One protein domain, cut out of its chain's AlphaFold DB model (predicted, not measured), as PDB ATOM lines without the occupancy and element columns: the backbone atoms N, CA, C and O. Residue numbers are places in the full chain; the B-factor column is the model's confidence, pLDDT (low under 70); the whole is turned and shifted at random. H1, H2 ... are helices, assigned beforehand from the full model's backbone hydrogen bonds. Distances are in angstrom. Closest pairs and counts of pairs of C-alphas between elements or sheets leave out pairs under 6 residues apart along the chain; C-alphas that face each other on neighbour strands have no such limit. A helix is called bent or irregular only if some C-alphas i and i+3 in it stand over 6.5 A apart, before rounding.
ATOM      1  N   ALA A  14      35.506  -4.742  53.451       97.81
ATOM      2  CA  ALA A  14      36.589  -5.325  52.660       97.81
ATOM      3  C   ALA A  14      36.245  -5.313  51.170       97.81
ATOM      4  O   ALA A  14      37.030  -4.813  50.371       97.81
ATOM      5  N   GLU A  15      35.048  -5.780  50.813       97.50
ATOM      6  CA  GLU A  15      34.560  -5.754  49.431       97.50
ATOM      7  C   GLU A  15      34.410  -4.317  48.915       97.50
ATOM      8  O   GLU A  15      34.877  -4.008  47.823       97.50
ATOM      9  N   ALA A  16      33.861  -3.400  49.720       97.69
ATOM     10  CA  ALA A  16      33.732  -1.998  49.314       97.69
ATOM     11  C   ALA A  16      35.096  -1.324  49.076       97.69
ATOM     12  O   ALA A  16      35.238  -0.524  48.152       97.69
ATOM     13  N   TRP A  17      36.095  -1.633  49.909       96.81
ATOM     14  CA  TRP A  17      37.462  -1.141  49.751       96.81
ATOM     15  C   TRP A  17      38.114  -1.681  48.476       96.81
ATOM     16  O   TRP A  17      38.713  -0.912  47.724       96.81
ATOM     17  N   ASP A  18      37.981  -2.984  48.225       97.25
ATOM     18  CA  ASP A  18      38.569  -3.650  47.061       97.25
ATOM     19  C   ASP A  18      37.971  -3.124  45.748       97.25
ATOM     20  O   ASP A  18      38.709  -2.672  44.867       97.25
ATOM     21  N   ASP A  19      36.640  -3.054  45.667       96.38
ATOM     22  CA  ASP A  19      35.914  -2.508  44.519       96.38
ATOM     23  C   ASP A  19      36.284  -1.041  44.255       96.38
ATOM     24  O   ASP A  19      36.524  -0.648  43.110       96.38
ATOM     25  N   LEU A  20      36.369  -0.215  45.308       97.44
ATOM     26  CA  LEU A  20      36.767   1.188  45.178       97.44
ATOM     27  C   LEU A  20      38.203   1.316  44.662       97.44
ATOM     28  O   LEU A  20      38.466   2.119  43.764       97.44
ATOM     29  N   TYR A  21      39.126   0.516  45.197       97.12
ATOM     30  CA  TYR A  21      40.518   0.518  44.767       97.12
ATOM     31  C   TYR A  21      40.653   0.139  43.290       97.12
ATOM     32  O   TYR A  21      41.327   0.845  42.534       97.12
ATOM     33  N   TYR A  22      40.012  -0.946  42.850       96.38
ATOM     34  CA  TYR A  22      40.112  -1.381  41.458       96.38
ATOM     35  C   TYR A  22      39.376  -0.456  40.492       96.38
ATOM     36  O   TYR A  22      39.859  -0.258  39.376       96.38
ATOM     37  N   LEU A  23      38.275   0.174  40.910       96.94
ATOM     38  CA  LEU A  23      37.611   1.208  40.117       96.94
ATOM     39  C   LEU A  23      38.538   2.408  39.874       96.94
ATOM     40  O   LEU A  23      38.650   2.875  38.738       96.94
ATOM     41  N   GLU A  24      39.251   2.857  40.906       97.81
ATOM     42  CA  GLU A  24      40.242   3.929  40.783       97.81
ATOM     43  C   GLU A  24      41.410   3.517  39.872       97.81
ATOM     44  O   GLU A  24      41.780   4.258  38.962       97.81
ATOM     45  N   ARG A  25      41.959   2.303  40.036       98.00
ATOM     46  CA  ARG A  25      43.029   1.791  39.157       98.00
ATOM     47  C   ARG A  25      42.578   1.682  37.699       98.00
ATOM     48  O   ARG A  25      43.345   2.029  36.802       98.00
ATOM     49  N   ALA A  26      41.349   1.233  37.450       97.06
ATOM     50  CA  ALA A  26      40.783   1.161  36.108       97.06
ATOM     51  C   ALA A  26      40.654   2.556  35.476       97.06
ATOM     52  O   ALA A  26      41.069   2.747  34.331       97.06
ATOM     53  N   ALA A  27      40.151   3.541  36.228       97.38
ATOM     54  CA  ALA A  27      40.047   4.925  35.773       97.38
ATOM     55  C   ALA A  27      41.426   5.536  35.478       97.38
ATOM     56  O   ALA A  27      41.623   6.150  34.427       97.38
ATOM     57  N   GLU A  28      42.407   5.315  36.354       98.06
ATOM     58  CA  GLU A  28      43.782   5.781  36.176       98.06
ATOM     59  C   GLU A  28      44.422   5.206  34.904       98.06
ATOM     60  O   GLU A  28      44.983   5.948  34.094       98.06
ATOM     61  N   VAL A  29      44.319   3.888  34.697       97.94
ATOM     62  CA  VAL A  29      44.848   3.223  33.497       97.94
ATOM     63  C   VAL A  29      44.133   3.717  32.243       97.94
ATOM     64  O   VAL A  29      44.792   3.983  31.239       97.94
ATOM     65  N   GLN A  30      42.812   3.902  32.295       97.19
ATOM     66  CA  GLN A  30      42.049   4.447  31.176       97.19
ATOM     67  C   GLN A  30      42.528   5.856  30.805       97.19
ATOM     68  O   GLN A  30      42.794   6.117  29.632       97.19
ATOM     69  N   LEU A  31      42.697   6.749  31.784       97.56
ATOM     70  CA  LEU A  31      43.199   8.105  31.544       97.56
ATOM     71  C   LEU A  31      44.620   8.095  30.969       97.56
ATOM     72  O   LEU A  31      44.889   8.813  30.006       97.56
ATOM     73  N   LYS A  32      45.511   7.250  31.501       97.56
ATOM     74  CA  LYS A  32      46.877   7.068  30.979       97.56
ATOM     75  C   LYS A  32      46.891   6.540  29.544       97.56
ATOM     76  O   LYS A  32      47.698   6.977  28.734       97.56
ATOM     77  N   ALA A  33      46.005   5.604  29.214       97.69
ATOM     78  CA  ALA A  33      45.912   5.064  27.865       97.69
ATOM     79  C   ALA A  33      45.374   6.116  26.881       97.69
ATOM     80  O   ALA A  33      45.919   6.286  25.792       97.69
ATOM     81  N   MET A  34      44.338   6.861  27.278       97.62
ATOM     82  CA  MET A  34      43.751   7.932  26.467       97.62
ATOM     83  C   MET A  34      44.719   9.102  26.253       97.62
ATOM     84  O   MET A  34      44.743   9.677  25.165       97.62
ATOM     85  N   SER A  35      45.547   9.439  27.248       98.12
ATOM     86  CA  SER A  35      46.516  10.538  27.137       98.12
ATOM     87  C   SER A  35      47.627  10.271  26.118       98.12
ATOM     88  O   SER A  35      48.238  11.217  25.626       98.12
ATOM     89  N   ALA A  36      47.844   9.012  25.725       96.69
ATOM     90  CA  ALA A  36      48.779   8.658  24.660       96.69
ATOM     91  C   ALA A  36      48.311   9.095  23.256       96.69
ATOM     92  O   ALA A  36      49.088   8.999  22.308       96.69
ATOM     93  N   GLY A  37      47.051   9.524  23.086       96.62
ATOM     94  CA  GLY A  37      46.517  10.022  21.810       96.62
ATOM     95  C   GLY A  37      46.424   8.972  20.695       96.62
ATOM     96  O   GLY A  37      46.263   9.319  19.527       96.62
ATOM     97  N   ARG A  38      46.543   7.681  21.033       96.81
ATOM     98  CA  ARG A  38      46.464   6.562  20.086       96.81
ATOM     99  C   ARG A  38      45.086   5.897  20.148       96.81
ATOM    100  O   ARG A  38      44.480   5.877  21.220       96.81
ATOM    101  N   PRO A  39      44.608   5.295  19.043       96.94
ATOM    102  CA  PRO A  39      43.417   4.456  19.083       96.94
ATOM    103  C   PRO A  39      43.565   3.343  20.126       96.94
ATOM    104  O   PRO A  39      44.545   2.595  20.106       96.94
ATOM    105  N   LEU A  40      42.596   3.246  21.037       97.00
ATOM    106  CA  LEU A  40      42.550   2.185  22.036       97.00
ATOM    107  C   LEU A  40      41.988   0.909  21.416       97.00
ATOM    108  O   LEU A  40      40.980   0.943  20.711       97.00
ATOM    109  N   VAL A  41      42.629  -0.219  21.713       97.00
ATOM    110  CA  VAL A  41      42.150  -1.541  21.306       97.00
ATOM    111  C   VAL A  41      41.400  -2.153  22.488       97.00
ATOM    112  O   VAL A  41      42.022  -2.391  23.526       97.00
ATOM    113  N   PRO A  42      40.081  -2.385  22.381       95.81
ATOM    114  CA  PRO A  42      39.332  -3.022  23.451       95.81
ATOM    115  C   PRO A  42      39.754  -4.485  23.606       95.81
ATOM    116  O   PRO A  42      40.106  -5.160  22.636       95.81
ATOM    117  N   VAL A  43      39.672  -4.991  24.836       96.94
ATOM    118  CA  VAL A  43      39.795  -6.430  25.097       96.94
ATOM    119  C   VAL A  43      38.649  -7.155  24.390       96.94
ATOM    120  O   VAL A  43      37.530  -6.644  24.330       96.94
ATOM    121  N   ASN A  44      38.919  -8.351  23.860       98.38
ATOM    122  CA  ASN A  44      37.871  -9.191  23.290       98.38
ATOM    123  C   ASN A  44      36.743  -9.407  24.335       98.38
ATOM    124  O   ASN A  44      37.052  -9.793  25.467       98.38
ATOM    125  N   PRO A  45      35.461  -9.184  23.983       98.12
ATOM    126  CA  PRO A  45      34.350  -9.269  24.932       98.12
ATOM    127  C   PRO A  45      34.236 -10.611  25.665       98.12
ATOM    128  O   PRO A  45      33.934 -10.627  26.858       98.12
ATOM    129  N   ASP A  46      34.527 -11.725  24.992       98.50
ATOM    130  CA  ASP A  46      34.431 -13.061  25.586       98.50
ATOM    131  C   ASP A  46      35.525 -13.283  26.630       98.50
ATOM    132  O   ASP A  46      35.269 -13.851  27.694       98.50
ATOM    133  N   ILE A  47      36.729 -12.767  26.359       98.31
ATOM    134  CA  ILE A  47      37.843 -12.776  27.311       98.31
ATOM    135  C   ILE A  47      37.488 -11.904  28.516       98.31
ATOM    136  O   ILE A  47      37.586 -12.369  29.648       98.31
ATOM    137  N   ALA A  48      37.006 -10.679  28.290       97.81
ATOM    138  CA  ALA A  48      36.612  -9.774  29.368       97.81
ATOM    139  C   ALA A  48      35.524 -10.394  30.266       97.81
ATOM    140  O   ALA A  48      35.628 -10.353  31.493       97.81
ATOM    141  N   ALA A  49      34.512 -11.029  29.670       97.94
ATOM    142  CA  ALA A  49      33.450 -11.703  30.408       97.94
ATOM    143  C   ALA A  49      33.956 -12.941  31.169       97.94
ATOM    144  O   ALA A  49      33.521 -13.189  32.295       97.94
ATOM    145  N   ALA A  50      34.867 -13.724  30.580       98.12
ATOM    146  CA  ALA A  50      35.478 -14.873  31.243       98.12
ATOM    147  C   ALA A  50      36.328 -14.450  32.448       98.12
ATOM    148  O   ALA A  50      36.143 -14.999  33.535       98.12
ATOM    149  N   THR A  51      37.176 -13.434  32.286       96.50
ATOM    150  CA  THR A  51      37.980 -12.864  33.374       96.50
ATOM    151  C   THR A  51      37.092 -12.310  34.483       96.50
ATOM    152  O   THR A  51      37.313 -12.633  35.644       96.50
ATOM    153  N   ALA A  52      36.028 -11.571  34.149       95.44
ATOM    154  CA  ALA A  52      35.093 -11.056  35.147       95.44
ATOM    155  C   ALA A  52      34.434 -12.178  35.970       95.44
ATOM    156  O   ALA A  52      34.304 -12.050  37.184       95.44
ATOM    157  N   ARG A  53      34.046 -13.299  35.343       96.50
ATOM    158  CA  ARG A  53      33.506 -14.465  36.069       96.50
ATOM    159  C   ARG A  53      34.547 -15.116  36.979       96.50
ATOM    160  O   ARG A  53      34.206 -15.508  38.089       96.50
ATOM    161  N   GLN A  54      35.788 -15.244  36.509       95.25
ATOM    162  CA  GLN A  54      36.878 -15.828  37.293       95.25
ATOM    163  C   GLN A  54      37.225 -14.974  38.511       95.25
ATOM    164  O   GLN A  54      37.364 -15.525  39.598       95.25
ATOM    165  N   MET A  55      37.314 -13.653  38.343       92.19
ATOM    166  CA  MET A  55      37.551 -12.722  39.449       92.19
ATOM    167  C   MET A  55      36.428 -12.833  40.484       92.19
ATOM    168  O   MET A  55      36.699 -13.188  41.627       92.19
ATOM    169  N   ARG A  56      35.165 -12.747  40.034       90.38
ATOM    170  CA  ARG A  56      33.981 -12.850  40.905       90.38
ATOM    171  C   ARG A  56      33.911 -14.105  41.763       90.38
ATOM    172  O   ARG A  56      33.346 -14.068  42.850       90.38
ATOM    173  N   ALA A  57      34.468 -15.223  41.297       91.94
ATOM    174  CA  ALA A  57      34.501 -16.456  42.077       91.94
ATOM    175  C   ALA A  57      35.405 -16.359  43.325       91.94
ATOM    176  O   ALA A  57      35.201 -17.114  44.274       91.94
ATOM    177  N   GLY A  58      36.390 -15.455  43.325       90.00
ATOM    178  CA  GLY A  58      37.343 -15.239  44.416       90.00
ATOM    179  C   GLY A  58      37.205 -13.897  45.147       90.00
ATOM    180  O   GLY A  58      37.950 -13.688  46.106       90.00
ATOM    181  N   ASP A  59      36.282 -13.019  44.728       87.94
ATOM    182  CA  ASP A  59      36.150 -11.640  45.234       87.94
ATOM    183  C   ASP A  59      36.147 -11.552  46.774       87.94
ATOM    184  O   ASP A  59      36.972 -10.809  47.304       87.94
ATOM    185  N   PRO A  60      35.335 -12.326  47.533       93.00
ATOM    186  CA  PRO A  60      35.249 -12.120  48.982       93.00
ATOM    187  C   PRO A  60      36.568 -12.386  49.719       93.00
ATOM    188  O   PRO A  60      36.959 -11.633  50.612       93.00
ATOM    189  N   GLU A  61      37.283 -13.448  49.337       96.31
ATOM    190  CA  GLU A  61      38.564 -13.786  49.961       96.31
ATOM    191  C   GLU A  61      39.675 -12.843  49.492       96.31
ATOM    192  O   GLU A  61      40.485 -12.394  50.305       96.31
ATOM    193  N   SER A  62      39.688 -12.482  48.205       95.88
ATOM    194  CA  SER A  62      40.623 -11.496  47.655       95.88
ATOM    195  C   SER A  62      40.488 -10.146  48.365       95.88
ATOM    196  O   SER A  62      41.480  -9.607  48.859       95.88
ATOM    197  N   ALA A  63      39.260  -9.646  48.508       97.50
ATOM    198  CA  ALA A  63      38.957  -8.388  49.176       97.50
ATOM    199  C   ALA A  63      39.392  -8.396  50.647       97.50
ATOM    200  O   ALA A  63      40.016  -7.448  51.133       97.50
ATOM    201  N   ARG A  64      39.138  -9.502  51.361       98.12
ATOM    202  CA  ARG A  64      39.606  -9.692  52.741       98.12
ATOM    203  C   ARG A  64      41.131  -9.631  52.822       98.12
ATOM    204  O   ARG A  64      41.672  -8.907  53.656       98.12
ATOM    205  N   LEU A  65      41.832 -10.374  51.965       98.06
ATOM    206  CA  LEU A  65      43.297 -10.405  51.941       98.06
ATOM    207  C   LEU A  65      43.898  -9.044  51.572       98.06
ATOM    208  O   LEU A  65      44.920  -8.654  52.146       98.06
ATOM    209  N   HIS A  66      43.264  -8.304  50.663       97.75
ATOM    210  CA  HIS A  66      43.675  -6.955  50.298       97.75
ATOM    211  C   HIS A  66      43.493  -5.973  51.462       97.75
ATOM    212  O   HIS A  66      44.442  -5.256  51.796       97.75
ATOM    213  N   LEU A  67      42.345  -5.990  52.151       97.88
ATOM    214  CA  LEU A  67      42.134  -5.142  53.326       97.88
ATOM    215  C   LEU A  67      43.138  -5.468  54.447       97.88
ATOM    216  O   LEU A  67      43.722  -4.569  55.051       97.88
ATOM    217  N   GLU A  68      43.410  -6.747  54.702       98.19
ATOM    218  CA  GLU A  68      44.444  -7.136  55.665       98.19
ATOM    219  C   GLU A  68      45.848  -6.696  55.223       98.19
ATOM    220  O   GLU A  68      46.698  -6.400  56.060       98.19
ATOM    221  N   SER A  69      46.105  -6.610  53.915       97.88
ATOM    222  CA  SER A  69      47.361  -6.078  53.385       97.88
ATOM    223  C   SER A  69      47.547  -4.601  53.687       97.88
ATOM    224  O   SER A  69      48.598  -4.222  54.206       97.88
ATOM    225  N   ILE A  70      46.533  -3.770  53.424       97.00
ATOM    226  CA  ILE A  70      46.649  -2.337  53.706       97.00
ATOM    227  C   ILE A  70      46.717  -2.070  55.211       97.00
ATOM    228  O   ILE A  70      47.487  -1.215  55.636       97.00
ATOM    229  N   LYS A  71      46.020  -2.865  56.033       96.94
ATOM    230  CA  LYS A  71      46.145  -2.793  57.494       96.94
ATOM    231  C   LYS A  71      47.590  -3.022  57.932       96.94
ATOM    232  O   LYS A  71      48.133  -2.153  58.587       96.94
ATOM    233  N   ARG A  72      48.286  -4.061  57.447       97.94
ATOM    234  CA  ARG A  72      49.724  -4.261  57.758       97.94
ATOM    235  C   ARG A  72      50.608  -3.055  57.421       97.94
ATOM    236  O   ARG A  72      51.604  -2.828  58.100       97.94
ATOM    237  N   VAL A  73      50.278  -2.298  56.374       97.44
ATOM    238  CA  VAL A  73      50.993  -1.058  56.031       97.44
ATOM    239  C   VAL A  73      50.679   0.045  57.044       97.44
ATOM    240  O   VAL A  73      51.598   0.694  57.548       97.44
ATOM    241  N   LEU A  74      49.402   0.231  57.380       97.44
ATOM    242  CA  LEU A  74      48.951   1.212  58.371       97.44
ATOM    243  C   LEU A  74      49.472   0.903  59.778       97.44
ATOM    244  O   LEU A  74      49.818   1.825  60.501       97.44
ATOM    245  N   ASP A  75      49.632  -0.369  60.138       97.19
ATOM    246  CA  ASP A  75      50.227  -0.806  61.408       97.19
ATOM    247  C   ASP A  75      51.623  -0.211  61.629       97.19
ATOM    248  O   ASP A  75      52.027   0.017  62.766       97.19
ATOM    249  N   VAL A  76      52.357   0.040  60.542       97.56
ATOM    250  CA  VAL A  76      53.692   0.643  60.573       97.56
ATOM    251  C   VAL A  76      53.624   2.161  60.413       97.56
ATOM    252  O   VAL A  76      54.340   2.881  61.102       97.56
ATOM    253  N   GLN A  77      52.803   2.657  59.484       97.94
ATOM    254  CA  GLN A  77      52.827   4.067  59.077       97.94
ATOM    255  C   GLN A  77      51.912   4.973  59.907       97.94
ATOM    256  O   GLN A  77      52.199   6.158  60.063       97.94
ATOM    257  N   SER A  78      50.795   4.446  60.398       96.88
ATOM    258  CA  SER A  78      49.748   5.203  61.096       96.88
ATOM    259  C   SER A  78      48.981   4.292  62.062       96.88
ATOM    260  O   SER A  78      47.784   4.079  61.875       96.88
ATOM    261  N   PRO A  79      49.649   3.686  63.068       94.50
ATOM    262  CA  PRO A  79      49.035   2.695  63.959       94.50
ATOM    263  C   PRO A  79      47.872   3.249  64.796       94.50
ATOM    264  O   PRO A  79      47.087   2.474  65.345       94.50
ATOM    265  N   ASP A  80      47.746   4.573  64.877       96.25
ATOM    266  CA  ASP A  80      46.686   5.310  65.556       96.25
ATOM    267  C   ASP A  80      45.281   5.050  64.974       96.25
ATOM    268  O   ASP A  80      44.290   5.237  65.672       96.25
ATOM    269  N   TYR A  81      45.169   4.502  63.758       94.44
ATOM    270  CA  TYR A  81      43.878   4.129  63.156       94.44
ATOM    271  C   TYR A  81      43.090   3.056  63.935       94.44
ATOM    272  O   TYR A  81      41.910   2.833  63.661       94.44
ATOM    273  N   ARG A  82      43.751   2.334  64.851       88.50
ATOM    274  CA  ARG A  82      43.129   1.302  65.694       88.50
ATOM    275  C   ARG A  82      42.399   1.845  66.925       88.50
ATOM    276  O   ARG A  82      41.701   1.054  67.561       88.50
ATOM    277  N   PHE A  83      42.647   3.099  67.302       63.75
ATOM    278  CA  PHE A  83      42.219   3.679  68.578       63.75
ATOM    279  C   PHE A  83      40.821   4.294  68.510       63.75
ATOM    280  O   PHE A  83      40.441   4.817  67.439       63.75
TER     281      PHE A  83
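This is residues 14 to 83 of the 83 residues of the protein "Class II aldolase/adducin N-terminal domain-containing protein" of Rhizobium sp. BK068 (UniProt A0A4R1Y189). The domain is a flat, open frame of two long helices, the second of them bent: the first residues of H1 pack on the beginning of arm H2b, and from there H1 and arm H2a run apart as two sides of a rough triangle with an empty middle. The link of residues 36 to 44 makes the third side, while H2b runs on past the meeting place to the small helix H3 near its far end. The printed part has 70 residues with three named helices, in the order H1, H2, H3, and no named strand; the class is all helix. The whole is only just loose, close to extended, with a radius of gyration of the C-alphas of 16.2 A, and its C-alphas span 49 by 31 by 15 A along the three main axes.

The longest helix, H2, is residues 45 to 77, 33 residues. By its hydrogen bonds it was assigned as one helix, but it is bent: C-alphas 57 and 60 are 8.2 A apart, where about 5 A is found in a regular helix. Its first arm, H2a, is residues 45 to 57 and measures 18.6 A from first to last C-alpha; C-alpha 45 is at (34.350, -9.269, 24.932). Its second arm, H2b, is residues 60 to 77 and measures 25.9 A; C-alpha 77 is at (52.827, 4.067, 59.077). Residues 58 and 59 belong to neither arm. H1 is residues 14 to 35, 22 residues, and measures 31.6 A, from C-alpha 14 at (36.589, -5.325, 52.660) to C-alpha 35 at (46.516, 10.538, 27.137). H3 is residues 79 to 82, four residues, and measures 6.3 A from C-alpha 79 to C-alpha 82; it is neither bent nor irregular, but only just.

The lines of H2a and H2b stand at 71 degrees, only just about perpendicular. H2b touches H1, with 13 pairs of C-alphas within 8 A; the closest C-alphas of the two are those of Glu 15 and Ala 63, 5.1 A apart. H1 touches H2b with residues 14 to 18 alone, and H2b touches H1 with residues 60 to 67 alone. The lines of H1 and H2b are about perpendicular, at 84 degrees, and their centres are 17.5 A apart. H2a touches no helix: H1 and H2a are apart, and so are H2a and H3. H3 is close to H2b but not clearly touching it, with 1 pair of C-alphas within 8 A, that of Leu 74 and Tyr 81, 7.6 A apart. H1 and H3 are apart. In H1 and H2a every O i to N i+4 pair is within hydrogen-bond range, in H2b 13 of 14 are, and H3 is too short for such a pair, though its 1 pair of O i to N i+3 is within range.

The two C-alphas farthest apart are those of Pro 39 and Phe 83, 49.5 A, while the first and last printed C-alphas, those of Ala 14 and Phe 83, are 19.1 A apart. Residues 22 to 29, which belong to H1, stand free, as do residues 31 to 39, of which 31 to 35 belong to H1, and residues 41 to 58, of which 45 to 58 belong to H2. The body without these stretches has 35 residues and spans 42 by 26 by 13 A. The printed part has no cut and ends at residue 83, the chain's last residue. The link from H1 to H2, with 9 residues between them, is short but not tight, the link from H2 to H3, with 1 residue, is tight, and no link is long. The mean pLDDT of the printed part is 96.1, and residue 83 is the one printed residue under 70.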